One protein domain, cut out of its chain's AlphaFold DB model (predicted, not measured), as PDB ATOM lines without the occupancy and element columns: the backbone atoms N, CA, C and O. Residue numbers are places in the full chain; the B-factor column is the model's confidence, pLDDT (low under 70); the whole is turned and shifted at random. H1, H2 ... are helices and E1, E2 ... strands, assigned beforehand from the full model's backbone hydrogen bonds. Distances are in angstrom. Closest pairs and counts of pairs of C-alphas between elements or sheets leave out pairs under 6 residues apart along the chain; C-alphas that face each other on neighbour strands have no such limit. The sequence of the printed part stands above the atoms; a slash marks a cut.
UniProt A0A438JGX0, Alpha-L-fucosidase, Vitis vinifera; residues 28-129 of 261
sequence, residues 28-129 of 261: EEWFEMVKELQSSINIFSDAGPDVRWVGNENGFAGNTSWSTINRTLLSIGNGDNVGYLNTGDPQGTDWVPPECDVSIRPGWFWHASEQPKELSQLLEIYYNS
ATOM      1  N   GLU A  28      13.880   5.364 -44.657       92.94
ATOM      2  CA  GLU A  28      13.168   4.242 -44.028       92.94
ATOM      3  C   GLU A  28      12.659   3.226 -45.062       92.94
ATOM      4  O   GLU A  28      12.898   2.034 -44.903       92.94
ATOM      5  N   GLU A  29      12.084   3.680 -46.181       96.19
ATOM      6  CA  GLU A  29      11.650   2.784 -47.267       96.19
ATOM      7  C   GLU A  29      12.836   2.012 -47.871       96.19
ATOM      8  O   GLU A  29      12.730   0.833 -48.213       96.19
ATOM      9  N   TRP A  30      13.999   2.661 -47.985       95.75
ATOM     10  CA  TRP A  30      15.214   2.010 -48.475       95.75
ATOM     11  C   TRP A  30      15.730   0.969 -47.485       95.75
ATOM     12  O   TRP A  30      16.139  -0.115 -47.903       95.75
ATOM     13  N   PHE A  31      15.709   1.277 -46.187       95.81
ATOM     14  CA  PHE A  31      16.137   0.353 -45.142       95.81
ATOM     15  C   PHE A  31      15.223  -0.868 -45.074       95.81
ATOM     16  O   PHE A  31      15.726  -1.990 -45.045       95.81
ATOM     17  N   GLU A  32      13.905  -0.671 -45.125       96.81
ATOM     18  CA  GLU A  32      12.917  -1.753 -45.153       96.81
ATOM     19  C   GLU A  32      13.134  -2.676 -46.354       96.81
ATOM     20  O   GLU A  32      13.284  -3.886 -46.177       96.81
ATOM     21  N   MET A  33      13.262  -2.114 -47.561       97.94
ATOM     22  CA  MET A  33      13.529  -2.891 -48.775       97.94
ATOM     23  C   MET A  33      14.841  -3.684 -48.669       97.94
ATOM     24  O   MET A  33      14.900  -4.863 -49.019       97.94
ATOM     25  N   VAL A  34      15.915  -3.055 -48.184       97.44
ATOM     26  CA  VAL A  34      17.216  -3.719 -48.025       97.44
ATOM     27  C   VAL A  34      17.123  -4.872 -47.025       97.44
ATOM     28  O   VAL A  34      17.663  -5.946 -47.293       97.44
ATOM     29  N   LYS A  35      16.410  -4.693 -45.908       96.94
ATOM     30  CA  LYS A  35      16.209  -5.742 -44.898       96.94
ATOM     31  C   LYS A  35      15.262  -6.844 -45.375       96.94
ATOM     32  O   LYS A  35      15.450  -7.994 -44.986       96.94
ATOM     33  N   GLU A  36      14.294  -6.543 -46.236       97.88
ATOM     34  CA  GLU A  36      13.467  -7.564 -46.889       97.88
ATOM     35  C   GLU A  36      14.326  -8.469 -47.787       97.88
ATOM     36  O   GLU A  36      14.217  -9.695 -47.736       97.88
ATOM     37  N   LEU A  37      15.237  -7.875 -48.566       98.06
ATOM     38  CA  LEU A  37      16.095  -8.606 -49.499       98.06
ATOM     39  C   LEU A  37      17.269  -9.319 -48.816       98.06
ATOM     40  O   LEU A  37      17.691 -10.381 -49.278       98.06
ATOM     41  N   GLN A  38      17.828  -8.735 -47.756       97.19
ATOM     42  CA  GLN A  38      18.987  -9.235 -47.013       97.19
ATOM     43  C   GLN A  38      18.825  -8.931 -45.516       97.19
ATOM     44  O   GLN A  38      19.396  -7.982 -44.986       97.19
ATOM     45  N   SER A  39      18.064  -9.757 -44.801       95.62
ATOM     46  CA  SER A  39      17.663  -9.483 -43.409       95.62
ATOM     47  C   SER A  39      18.809  -9.322 -42.404       95.62
ATOM     48  O   SER A  39      18.651  -8.617 -41.409       95.62
ATOM     49  N   SER A  40      19.969  -9.933 -42.658       95.12
ATOM     50  CA  SER A  40      21.153  -9.844 -41.797       95.12
ATOM     51  C   SER A  40      22.161  -8.763 -42.205       95.12
ATOM     52  O   SER A  40      23.207  -8.655 -41.566       95.12
ATOM     53  N   ILE A  41      21.901  -7.984 -43.265       96.56
ATOM     54  CA  ILE A  41      22.844  -6.958 -43.730       96.56
ATOM     55  C   ILE A  41      22.923  -5.802 -42.733       96.56
ATOM     56  O   ILE A  41      21.900  -5.353 -42.218       96.56
ATOM     57  N   ASN A  42      24.129  -5.298 -42.483       96.00
ATOM     58  CA  ASN A  42      24.319  -4.065 -41.728       96.00
ATOM     59  C   ASN A  42      24.206  -2.867 -42.669       96.00
ATOM     60  O   ASN A  42      24.839  -2.842 -43.724       96.00
ATOM     61  N   ILE A  43      23.428  -1.870 -42.266       96.81
ATOM     62  CA  ILE A  43      23.255  -0.614 -42.981       96.81
ATOM     63  C   ILE A  43      24.015   0.482 -42.236       96.81
ATOM     64  O   ILE A  43      23.710   0.809 -41.083       96.81
ATOM     65  N   PHE A  44      24.998   1.048 -42.928       95.00
ATOM     66  CA  PHE A  44      25.727   2.228 -42.492       95.00
ATOM     67  C   PHE A  44      25.025   3.509 -42.957       95.00
ATOM     68  O   PHE A  44      24.596   3.617 -44.109       95.00
ATOM     69  N   SER A  45      24.979   4.502 -42.073       92.50
ATOM     70  CA  SER A  45      24.806   5.915 -42.421       92.50
ATOM     71  C   SER A  45      25.409   6.789 -41.322       92.50
ATOM     72  O   SER A  45      25.821   6.277 -40.284       92.50
ATOM     73  N   ASP A  46      25.365   8.112 -41.473       86.81
ATOM     74  CA  ASP A  46      25.757   9.043 -40.409       86.81
ATOM     75  C   ASP A  46      25.069   8.747 -39.061       86.81
ATOM     76  O   ASP A  46      25.663   8.967 -38.009       86.81
ATOM     77  N   ALA A  47      23.840   8.211 -39.075       88.81
ATOM     78  CA  ALA A  47      23.011   7.998 -37.884       88.81
ATOM     79  C   ALA A  47      22.454   6.564 -37.710       88.81
ATOM     80  O   ALA A  47      21.607   6.351 -36.839       88.81
ATOM     81  N   GLY A  48      22.890   5.580 -38.507       90.56
ATOM     82  CA  GLY A  48      22.378   4.197 -38.461       90.56
ATOM     83  C   GLY A  48      21.504   3.787 -39.658       90.56
ATOM     84  O   GLY A  48      21.551   4.423 -40.704       90.56
ATOM     85  N   PRO A  49      20.687   2.729 -39.561       93.31
ATOM     86  CA  PRO A  49      20.146   2.165 -38.331       93.31
ATOM     87  C   PRO A  49      21.064   1.176 -37.611       93.31
ATOM     88  O   PRO A  49      20.928   1.052 -36.399       93.31
ATOM     89  N   ASP A  50      21.979   0.493 -38.307       95.69
ATOM     90  CA  ASP A  50      22.789  -0.572 -37.694       95.69
ATOM     91  C   ASP A  50      24.186  -0.087 -37.291       95.69
ATOM     92  O   ASP A  50      24.721  -0.497 -36.264       95.69
ATOM     93  N   VAL A  51      24.787   0.788 -38.101       95.44
ATOM     94  CA  VAL A  51      26.140   1.317 -37.894       95.44
ATOM     95  C   VAL A  51      26.136   2.813 -38.177       95.44
ATOM     96  O   VAL A  51      25.535   3.253 -39.159       95.44
ATOM     97  N   ARG A  52      26.784   3.595 -37.308       94.50
ATOM     98  CA  ARG A  52      26.866   5.054 -37.450       94.50
ATOM     99  C   ARG A  52      28.263   5.496 -37.852       94.50
ATOM    100  O   ARG A  52      29.243   4.880 -37.440       94.50
ATOM    101  N   TRP A  53      28.358   6.624 -38.535       94.12
ATOM    102  CA  TRP A  53      29.624   7.333 -38.680       94.12
ATOM    103  C   TRP A  53      30.180   7.764 -37.315       94.12
ATOM    104  O   TRP A  53      29.432   8.192 -36.433       94.12
ATOM    105  N   VAL A  54      31.500   7.683 -37.120       90.44
ATOM    106  CA  VAL A  54      32.151   8.089 -35.859       90.44
ATOM    107  C   VAL A  54      32.298   9.610 -35.698       90.44
ATOM    108  O   VAL A  54      32.774  10.086 -34.666       90.44
ATOM    109  N   GLY A  55      31.904  10.398 -36.699       90.06
ATOM    110  CA  GLY A  55      31.947  11.861 -36.636       90.06
ATOM    111  C   GLY A  55      33.292  12.481 -37.027       90.06
ATOM    112  O   GLY A  55      33.514  13.659 -36.752       90.06
ATOM    113  N   ASN A  56      34.212  11.712 -37.620       88.12
ATOM    114  CA  ASN A  56      35.428  12.233 -38.245       88.12
ATOM    115  C   ASN A  56      35.977  11.277 -39.316       88.12
ATOM    116  O   ASN A  56      35.730  10.082 -39.265       88.12
ATOM    117  N   GLU A  57      36.801  11.822 -40.209       88.12
ATOM    118  CA  GLU A  57      37.485  11.110 -41.308       88.12
ATOM    119  C   GLU A  57      38.912  10.661 -40.933       88.12
ATOM    120  O   GLU A  57      39.721  10.290 -41.786       88.12
ATOM    121  N   ASN A  58      39.278  10.788 -39.656       84.75
ATOM    122  CA  ASN A  58      40.618  10.463 -39.168       84.75
ATOM    123  C   ASN A  58      40.706   9.015 -38.662       84.75
ATOM    124  O   ASN A  58      41.786   8.579 -38.262       84.75
ATOM    125  N   GLY A  59      39.592   8.276 -38.674       83.00
ATOM    126  CA  GLY A  59      39.547   6.867 -38.305       83.00
ATOM    127  C   GLY A  59      39.649   6.601 -36.806       83.00
ATOM    128  O   GLY A  59      40.141   5.538 -36.434       83.00
ATOM    129  N   PHE A  60      39.207   7.519 -35.938       80.62
ATOM    130  CA  PHE A  60      39.224   7.282 -34.490       80.62
ATOM    131  C   PHE A  60      37.907   7.588 -33.779       80.62
ATOM    132  O   PHE A  60      37.237   8.589 -34.036       80.62
ATOM    133  N   ALA A  61      37.581   6.753 -32.794       86.81
ATOM    134  CA  ALA A  61      36.555   7.054 -31.808       86.81
ATOM    135  C   ALA A  61      37.137   7.877 -30.653       86.81
ATOM    136  O   ALA A  61      38.339   7.856 -30.387       86.81
ATOM    137  N   GLY A  62      36.269   8.587 -29.937       83.81
ATOM    138  CA  GLY A  62      36.654   9.291 -28.721       83.81
ATOM    139  C   GLY A  62      37.113   8.329 -27.625       83.81
ATOM    140  O   GLY A  62      36.790   7.136 -27.630       83.81
ATOM    141  N   ASN A  63      37.833   8.867 -26.633       87.81
ATOM    142  CA  ASN A  63      38.299   8.088 -25.484       87.81
ATOM    143  C   ASN A  63      37.137   7.357 -24.788       87.81
ATOM    144  O   ASN A  63      37.231   6.165 -24.502       87.81
ATOM    145  N   THR A  64      36.028   8.070 -24.595       92.62
ATOM    146  CA  THR A  64      34.720   7.511 -24.248       92.62
ATOM    147  C   THR A  64      33.932   7.297 -25.528       92.62
ATOM    148  O   THR A  64      33.781   8.229 -26.311       92.62
ATOM    149  N   SER A  65      33.419   6.086 -25.737       94.00
ATOM    150  CA  SER A  65      32.647   5.754 -26.930       94.00
ATOM    151  C   SER A  65      31.635   4.643 -26.632       94.00
ATOM    152  O   SER A  65      31.989   3.463 -26.490       94.00
ATOM    153  N   TRP A  66      30.367   5.044 -26.544       96.88
ATOM    154  CA  TRP A  66      29.203   4.179 -26.392       96.88
ATOM    155  C   TRP A  66      28.704   3.680 -27.747       96.88
ATOM    156  O   TRP A  66      28.603   4.443 -28.712       96.88
ATOM    157  N   SER A  67      28.342   2.399 -27.815       96.69
ATOM    158  CA  SER A  67      27.614   1.849 -28.964       96.69
ATOM    159  C   SER A  67      26.153   2.298 -28.988       96.69
ATOM    160  O   SER A  67      25.515   2.215 -30.029       96.69
ATOM    161  N   THR A  68      25.632   2.795 -27.867       96.56
ATOM    162  CA  THR A  68      24.278   3.343 -27.761       96.56
ATOM    163  C   THR A  68      24.224   4.815 -28.161       96.56
ATOM    164  O   THR A  68      25.134   5.578 -27.837       96.56
ATOM    165  N   ILE A  69      23.152   5.209 -28.846       95.44
ATOM    166  CA  ILE A  69      22.770   6.594 -29.170       95.44
ATOM    167  C   ILE A  69      21.248   6.736 -29.079       95.44
ATOM    168  O   ILE A  69      20.532   5.744 -28.986       95.44
ATOM    169  N   ASN A  70      20.742   7.962 -29.100       95.38
ATOM    170  CA  ASN A  70      19.337   8.250 -29.344       95.38
ATOM    171  C   ASN A  70      19.185   8.751 -30.786       95.38
ATOM    172  O   ASN A  70      19.529   9.897 -31.092       95.38
ATOM    173  N   ARG A  71      18.667   7.901 -31.681       92.94
ATOM    174  CA  ARG A  71      18.530   8.234 -33.110       92.94
ATOM    175  C   ARG A  71      17.560   9.388 -33.366       92.94
ATOM    176  O   ARG A  71      17.684  10.048 -34.389       92.94
ATOM    177  N   THR A  72      16.643   9.681 -32.439       91.38
ATOM    178  CA  THR A  72      15.684  10.796 -32.586       91.38
ATOM    179  C   THR A  72      16.349  12.175 -32.524       91.38
ATOM    180  O   THR A  72      15.758  13.161 -32.956       91.38
ATOM    181  N   LEU A  73      17.588  12.246 -32.021       89.19
ATOM    182  CA  LEU A  73      18.393  13.470 -31.953       89.19
ATOM    183  C   LEU A  73      19.262  13.689 -33.202       89.19
ATOM    184  O   LEU A  73      20.012  14.667 -33.270       89.19
ATOM    185  N   LEU A  74      19.215  12.767 -34.164       89.62
ATOM    186  CA  LEU A  74      20.094  12.746 -35.325       89.62
ATOM    187  C   LEU A  74      19.289  12.732 -36.622       89.62
ATOM    188  O   LEU A  74      18.123  12.348 -36.678       89.62
ATOM    189  N   SER A  75      19.927  13.173 -37.696       87.88
ATOM    190  CA  SER A  75      19.375  13.110 -39.045       87.88
ATOM    191  C   SER A  75      20.506  12.816 -40.017       87.88
ATOM    192  O   SER A  75      21.581  13.403 -39.910       87.88
ATOM    193  N   ILE A  76      20.273  11.893 -40.948       88.12
ATOM    194  CA  ILE A  76      21.273  11.495 -41.944       88.12
ATOM    195  C   ILE A  76      21.576  12.688 -42.854       88.12
ATOM    196  O   ILE A  76      20.656  13.364 -43.317       88.12
ATOM    197  N   GLY A  77      22.859  12.953 -43.102       83.00
ATOM    198  CA  GLY A  77      23.321  14.113 -43.854       83.00
ATOM    199  C   GLY A  77      23.393  15.410 -43.044       83.00
ATOM    200  O   GLY A  77      23.735  16.442 -43.623       83.00
ATOM    201  N   ASN A  78      23.089  15.392 -41.737       81.44
ATOM    202  CA  ASN A  78      23.285  16.544 -40.855       81.44
ATOM    203  C   ASN A  78      24.576  16.406 -40.017       81.44
ATOM    204  O   ASN A  78      24.701  15.507 -39.188       81.44
ATOM    205  N   GLY A  79      25.508  17.347 -40.198       75.56
ATOM    206  CA  GLY A  79      26.795  17.404 -39.495       75.56
ATOM    207  C   GLY A  79      26.792  18.139 -38.146       75.56
ATOM    208  O   GLY A  79      27.854  18.270 -37.541       75.56
ATOM    209  N   ASP A  80      25.649  18.622 -37.652       80.38
ATOM    210  CA  ASP A  80      25.597  19.462 -36.442       80.38
ATOM    211  C   ASP A  80      26.024  18.728 -35.151       80.38
ATOM    212  O   ASP A  80      26.529  19.349 -34.217       80.38
ATOM    213  N   ASN A  81      25.872  17.399 -35.099       84.31
ATOM    214  CA  ASN A  81      26.062  16.585 -33.888       84.31
ATOM    215  C   ASN A  81      27.262  15.618 -33.962       84.31
ATOM    216  O   ASN A  81      27.256  14.557 -33.334       84.31
ATOM    217  N   VAL A  82      28.330  15.980 -34.683       86.44
ATOM    218  CA  VAL A  82      29.541  15.138 -34.834       86.44
ATOM    219  C   VAL A  82      30.182  14.707 -33.511       86.44
ATOM    220  O   VAL A  82      30.631  13.569 -33.384       86.44
ATOM    221  N   GLY A  83      30.175  15.570 -32.488       89.31
ATOM    222  CA  GLY A  83      30.697  15.219 -31.162       89.31
ATOM    223  C   GLY A  83      29.898  14.096 -30.493       89.31
ATOM    224  O   GLY A  83      30.480  13.176 -29.926       89.31
ATOM    225  N   TYR A  84      28.569  14.131 -30.629       93.69
ATOM    226  CA  TYR A  84      27.672  13.099 -30.104       93.69
ATOM    227  C   TYR A  84      27.858  11.762 -30.831       93.69
ATOM    228  O   TYR A  84      27.883  10.712 -30.192       93.69
ATOM    229  N   LEU A  85      28.066  11.785 -32.154       91.38
ATOM    230  CA  LEU A  85      28.395  10.584 -32.934       91.38
ATOM    231  C   LEU A  85      29.684   9.914 -32.433       91.38
ATOM    232  O   LEU A  85      29.733   8.687 -32.273       91.38
ATOM    233  N   ASN A  86      30.694  10.723 -32.108       92.00
ATOM    234  CA  ASN A  86      32.003  10.257 -31.669       92.00
ATOM    235  C   ASN A  86      31.976   9.583 -30.290       92.00
ATOM    236  O   ASN A  86      32.563   8.510 -30.106       92.00
ATOM    237  N   THR A  87      31.261  10.181 -29.333       93.38
ATOM    238  CA  THR A  87      31.190   9.673 -27.955       93.38
ATOM    239  C   THR A  87      30.064   8.671 -27.730       93.38
ATOM    240  O   THR A  87      30.147   7.842 -26.823       93.38
ATOM    241  N   GLY A  88      29.003   8.736 -28.530       94.56
ATOM    242  CA  GLY A  88      27.738   8.072 -28.239       94.56
ATOM    243  C   GLY A  88      27.076   8.597 -26.961       94.56
ATOM    244  O   GLY A  88      27.481   9.619 -26.402       94.56
ATOM    245  N   ASP A  89      26.071   7.864 -26.487       95.69
ATOM    246  CA  ASP A  89      25.212   8.253 -25.373       95.69
ATOM    247  C   ASP A  89      25.002   7.096 -24.385       95.69
ATOM    248  O   ASP A  89      24.457   6.054 -24.765       95.69
ATOM    249  N   PRO A  90      25.378   7.240 -23.101       94.81
ATOM    250  CA  PRO A  90      25.103   6.224 -22.091       94.81
ATOM    251  C   PRO A  90      23.601   5.999 -21.843       94.81
ATOM    252  O   PRO A  90      23.228   4.928 -21.370       94.81
ATOM    253  N   GLN A  91      22.737   6.958 -22.151       95.25
ATOM    254  CA  GLN A  91      21.282   6.835 -22.021       95.25
ATOM    255  C   GLN A  91      20.596   6.571 -23.369       95.25
ATOM    256  O   GLN A  91      19.370   6.501 -23.431       95.25
ATOM    257  N   GLY A  92      21.379   6.399 -24.440       95.25
ATOM    258  CA  GLY A  92      20.874   6.083 -25.769       95.25
ATOM    259  C   GLY A  92      20.055   4.792 -25.789       95.25
ATOM    260  O   GLY A  92      20.432   3.790 -25.176       95.25
ATOM    261  N   THR A  93      18.940   4.823 -26.511       95.69
ATOM    262  CA  THR A  93      17.989   3.710 -26.645       95.69
ATOM    263  C   THR A  93      18.307   2.785 -27.814       95.69
ATOM    264  O   THR A  93      17.846   1.647 -27.834       95.69
ATOM    265  N   ASP A  94      19.100   3.256 -28.774       96.56
ATOM    266  CA  ASP A  94      19.405   2.562 -30.017       96.56
ATOM    267  C   ASP A  94      20.847   2.053 -30.003       96.56
ATOM    268  O   ASP A  94      21.784   2.815 -29.753       96.56
ATOM    269  N   TRP A  95      21.048   0.768 -30.297       96.31
ATOM    270  CA  TRP A  95      22.381   0.184 -30.442       96.31
ATOM    271  C   TRP A  95      22.891   0.385 -31.871       96.31
ATOM    272  O   TRP A  95      22.549  -0.378 -32.767       96.31
ATOM    273  N   VAL A  96      23.718   1.409 -32.070       96.06
ATOM    274  CA  VAL A  96      24.242   1.808 -33.382       96.06
ATOM    275  C   VAL A  96      25.745   2.062 -33.252       96.06
ATOM    276  O   VAL A  96      26.154   3.213 -33.115       96.06
ATOM    277  N   PRO A  97      26.597   1.023 -33.177       95.50
ATOM    278  CA  PRO A  97      28.037   1.176 -32.960       95.50
ATOM    279  C   PRO A  97      28.708   2.098 -33.996       95.50
ATOM    280  O   PRO A  97      28.286   2.125 -35.153       95.50
ATOM    281  N   PRO A  98      29.756   2.847 -33.596       94.44
ATOM    282  CA  PRO A  98      30.468   3.736 -34.505       94.44
ATOM    283  C   PRO A  98      31.429   2.966 -35.420       94.44
ATOM    284  O   PRO A  98      32.218   2.145 -34.949       94.44
ATOM    285  N   GLU A  99      31.412   3.294 -36.707       92.81
ATOM    286  CA  GLU A  99      32.416   2.909 -37.695       92.81
ATOM    287  C   GLU A  99      33.424   4.044 -37.892       92.81
ATOM    288  O   GLU A  99      33.056   5.207 -38.056       92.81
ATOM    289  N   CYS A 100      34.707   3.686 -37.822       90.25
ATOM    290  CA  CYS A 100      35.844   4.594 -37.940       90.25
ATOM    291  C   CYS A 100      36.454   4.478 -39.336       90.25
ATOM    292  O   CYS A 100      37.446   3.773 -39.534       90.25
ATOM    293  N   ASP A 101      35.842   5.140 -40.303       87.25
ATOM    294  CA  ASP A 101      36.306   5.163 -41.676       87.25
ATOM    295  C   ASP A 101      37.476   6.143 -41.858       87.25
ATOM    296  O   ASP A 101      37.584   7.187 -41.213       87.25
ATOM    297  N   VAL A 102      38.433   5.746 -42.699       90.38
ATOM    298  CA  VAL A 102      39.617   6.548 -43.015       90.38
ATOM    299  C   VAL A 102      40.236   6.070 -44.320       90.38
ATOM    300  O   VAL A 102      40.362   4.869 -44.571       90.38
ATOM    301  N   SER A 103      40.689   7.005 -45.151       90.81
ATOM    302  CA  SER A 103      41.489   6.657 -46.326       90.81
ATOM    303  C   SER A 103      42.916   6.274 -45.921       90.81
ATOM    304  O   SER A 103      43.500   6.860 -45.012       90.81
ATOM    305  N   ILE A 104      43.555   5.350 -46.641       90.88
ATOM    306  CA  ILE A 104      45.001   5.104 -46.493       90.88
ATOM    307  C   ILE A 104      45.846   6.280 -47.015       90.88
ATOM    308  O   ILE A 104      47.028   6.370 -46.713       90.88
ATOM    309  N   ARG A 105      45.255   7.203 -47.777       91.31
ATOM    310  CA  ARG A 105      45.875   8.423 -48.324       91.31
ATOM    311  C   ARG A 105      45.186   9.672 -47.746       91.31
ATOM    312  O   ARG A 105      44.277   9.525 -46.927       91.31
ATOM    313  N   PRO A 106      45.627  10.898 -48.080       89.31
ATOM    314  CA  PRO A 106      44.873  12.110 -47.759       89.31
ATOM    315  C   PRO A 106      43.488  12.149 -48.421       89.31
ATOM    316  O   PRO A 106      42.517  12.483 -47.751       89.31
ATOM    317  N   GLY A 107      43.381  11.779 -49.704       88.00
ATOM    318  CA  GLY A 107      42.114  11.690 -50.426       88.00
ATOM    319  C   GLY A 107      41.529  10.276 -50.458       88.00
ATOM    320  O   GLY A 107      42.239   9.278 -50.327       88.00
ATOM    321  N   TRP A 108      40.215  10.178 -50.665       89.19
ATOM    322  CA  TRP A 108      39.516   8.911 -50.937       89.19
ATOM    323  C   TRP A 108      39.791   8.375 -52.349       89.19
ATOM    324  O   TRP A 108      39.781   7.167 -52.581       89.19
ATOM    325  N   PHE A 109      40.053   9.277 -53.296       92.44
ATOM    326  CA  PHE A 109      40.381   8.944 -54.678       92.44
ATOM    327  C   PHE A 109      41.887   9.007 -54.912       92.44
ATOM    328  O   PHE A 109      42.632   9.653 -54.180       92.44
ATOM    329  N   TRP A 110      42.344   8.318 -55.953       91.06
ATOM    330  CA  TRP A 110      43.759   8.300 -56.287       91.06
ATOM    331  C   TRP A 110      44.239   9.664 -56.796       91.06
ATOM    332  O   TRP A 110      43.670  10.226 -57.733       91.06
ATOM    333  N   HIS A 111      45.360  10.125 -56.243       93.00
ATOM    334  CA  HIS A 111      46.119  11.267 -56.734       93.00
ATOM    335  C   HIS A 111      47.605  10.909 -56.801       93.00
ATOM    336  O   HIS A 111      48.182  10.428 -55.826       93.00
ATOM    337  N   ALA A 112      48.243  11.183 -57.944       93.69
ATOM    338  CA  ALA A 112      49.662  10.882 -58.164       93.69
ATOM    339  C   ALA A 112      50.596  11.540 -57.132       93.69
ATOM    340  O   ALA A 112      51.655  11.002 -56.825       93.69
ATOM    341  N   SER A 113      50.208  12.710 -56.615       95.00
ATOM    342  CA  SER A 113      50.974  13.491 -55.639       95.00
ATOM    343  C   SER A 113      50.842  12.993 -54.202       95.00
ATOM    344  O   SER A 113      51.583  13.443 -53.334       95.00
ATOM    345  N   GLU A 114      49.886  12.112 -53.923       93.56
ATOM    346  CA  GLU A 114      49.646  11.620 -52.573       93.56
ATOM    347  C   GLU A 114      50.526  10.412 -52.258       93.56
ATOM    348  O   GLU A 114      50.883   9.621 -53.136       93.56
ATOM    349  N   GLN A 115      50.823  10.228 -50.975       93.69
ATOM    350  CA  GLN A 115      51.492   9.044 -50.443       93.69
ATOM    351  C   GLN A 115      50.584   8.348 -49.424       93.69
ATOM    352  O   GLN A 115      49.717   9.005 -48.835       93.69
ATOM    353  N   PRO A 116      50.711   7.021 -49.256       93.44
ATOM    354  CA  PRO A 116      50.011   6.321 -48.191       93.44
ATOM    355  C   PRO A 116      50.494   6.803 -46.815       93.44
ATOM    356  O   PRO A 116      51.621   7.270 -46.672       93.44
ATOM    357  N   LYS A 117      49.629   6.673 -45.807       89.12
ATOM    358  CA  LYS A 117      49.962   6.891 -44.399       89.12
ATOM    359  C   LYS A 117      51.097   5.957 -43.973       89.12
ATOM    360  O   LYS A 117      51.137   4.792 -44.370       89.12
ATOM    361  N   GLU A 118      51.984   6.473 -43.132       88.25
ATOM    362  CA  GLU A 118      53.093   5.710 -42.560       88.25
ATOM    363  C   GLU A 118      52.586   4.636 -41.588       88.25
ATOM    364  O   GLU A 118      51.517   4.771 -40.986       88.25
ATOM    365  N   LEU A 119      53.384   3.587 -41.362       83.12
ATOM    366  CA  LEU A 119      53.024   2.506 -40.434       83.12
ATOM    367  C   LEU A 119      52.690   3.029 -39.028       83.12
ATOM    368  O   LEU A 119      51.741   2.557 -38.411       83.12
ATOM    369  N   SER A 120      53.437   4.015 -38.526       82.19
ATOM    370  CA  SER A 120      53.188   4.618 -37.210       82.19
ATOM    371  C   SER A 120      51.808   5.272 -37.121       82.19
ATOM    372  O   SER A 120      51.114   5.092 -36.122       82.19
ATOM    373  N   GLN A 121      51.382   5.961 -38.183       83.38
ATOM    374  CA  GLN A 121      50.063   6.587 -38.272       83.38
ATOM    375  C   GLN A 121      48.959   5.532 -38.366       83.38
ATOM    376  O   GLN A 121      47.926   5.657 -37.715       83.38
ATOM    377  N   LEU A 122      49.177   4.464 -39.139       85.31
ATOM    378  CA  LEU A 122      48.224   3.355 -39.240       85.31
ATOM    379  C   LEU A 122      48.079   2.598 -37.914       85.31
ATOM    380  O   LEU A 122      46.971   2.201 -37.563       85.31
ATOM    381  N   LEU A 123      49.166   2.435 -37.155       82.38
ATOM    382  CA  LEU A 123      49.125   1.866 -35.807       82.38
ATOM    383  C   LEU A 123      48.365   2.775 -34.835       82.38
ATOM    384  O   LEU A 123      47.583   2.284 -34.028       82.38
ATOM    385  N   GLU A 124      48.559   4.090 -34.907       81.88
ATOM    386  CA  GLU A 124      47.799   5.040 -34.091       81.88
ATOM    387  C   GLU A 124      46.301   4.994 -34.413       81.88
ATOM    388  O   GLU A 124      45.483   4.881 -33.503       81.88
ATOM    389  N   ILE A 125      45.935   4.979 -35.698       80.50
ATOM    390  CA  ILE A 125      44.550   4.769 -36.139       80.50
ATOM    391  C   ILE A 125      44.019   3.448 -35.581       80.50
ATOM    392  O   ILE A 125      42.950   3.422 -34.987       80.50
ATOM    393  N   TYR A 126      44.778   2.359 -35.704       80.94
ATOM    394  CA  TYR A 126      44.394   1.034 -35.218       80.94
ATOM    395  C   TYR A 126      44.060   1.015 -33.718       80.94
ATOM    396  O   TYR A 126      43.001   0.524 -33.320       80.94
ATOM    397  N   TYR A 127      44.928   1.580 -32.876       75.88
ATOM    398  CA  TYR A 127      44.693   1.620 -31.430       75.88
ATOM    399  C   TYR A 127      43.471   2.466 -31.055       75.88
ATOM    400  O   TYR A 127      42.841   2.205 -30.028       75.88
ATOM    401  N   ASN A 128      43.101   3.424 -31.905       72.19
ATOM    402  CA  ASN A 128      41.975   4.321 -31.684       72.19
ATOM    403  C   ASN A 128      40.682   3.919 -32.437       72.19
ATOM    404  O   ASN A 128      39.619   4.470 -32.149       72.19
ATOM    405  N   SER A 129      40.731   2.942 -33.353       58.50
ATOM    406  CA  SER A 129      39.601   2.519 -34.205       58.50
ATOM    407  C   SER A 129      38.835   1.290 -33.693       58.50
ATOM    408  O   SER A 129      37.923   0.799 -34.352       58.50
TER     409      SER A 129
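AT A GLANCE: This is residues 28 to 129 of the 261 residues of the protein "Alpha-L-fucosidase" of Vitis vinifera (UniProt A0A438JGX0). There is little regular structure here: a core of loops round the short strand E1, with H2 beside E1 and the helices H1 and H3 set far apart at opposite ends. Residues 108 to 113 stick out beyond H3's end of the core. The printed part has 102 residues, in order H1, E1, H2, H3; it is mostly helix by its named elements, which hold only 29 residues. It is only just compact, close to loose, with a radius of gyration of the C-alphas of 15.4 A and spans of 42 by 32 by 25 A.

IN THESE COORDINATES: H1, residues 28 to 37, begins at C-alpha 28 (13.168, 4.242, -44.028) and is 14.3 A long. E1 is residues 51 to 53 and H2 residues 82 to 87. H3, residues 119 to 128, is 14.2 A long and ends at C-alpha 128 (41.975, 4.321, -31.684).

HOW THE PARTS SIT: H1 and E1 are apart. E1 pairs with no named strand; residues 52 to 53 of E1 pair in parallel with residues 98 to 99. The closest C-alphas of E1 and H2, those of Trp 53 and Leu 85, are 6.7 A apart. H3 is apart from E1 and H2. In H1, H2 and H3 every O i to N i+4 pair is within hydrogen-bond range.

THE WHOLE: The C-alphas farthest apart, of Gln 91 and Ala 112, are 46.1 A apart. The printed part has no cut, and its three links are long. Only residue 129 has pLDDT under 70.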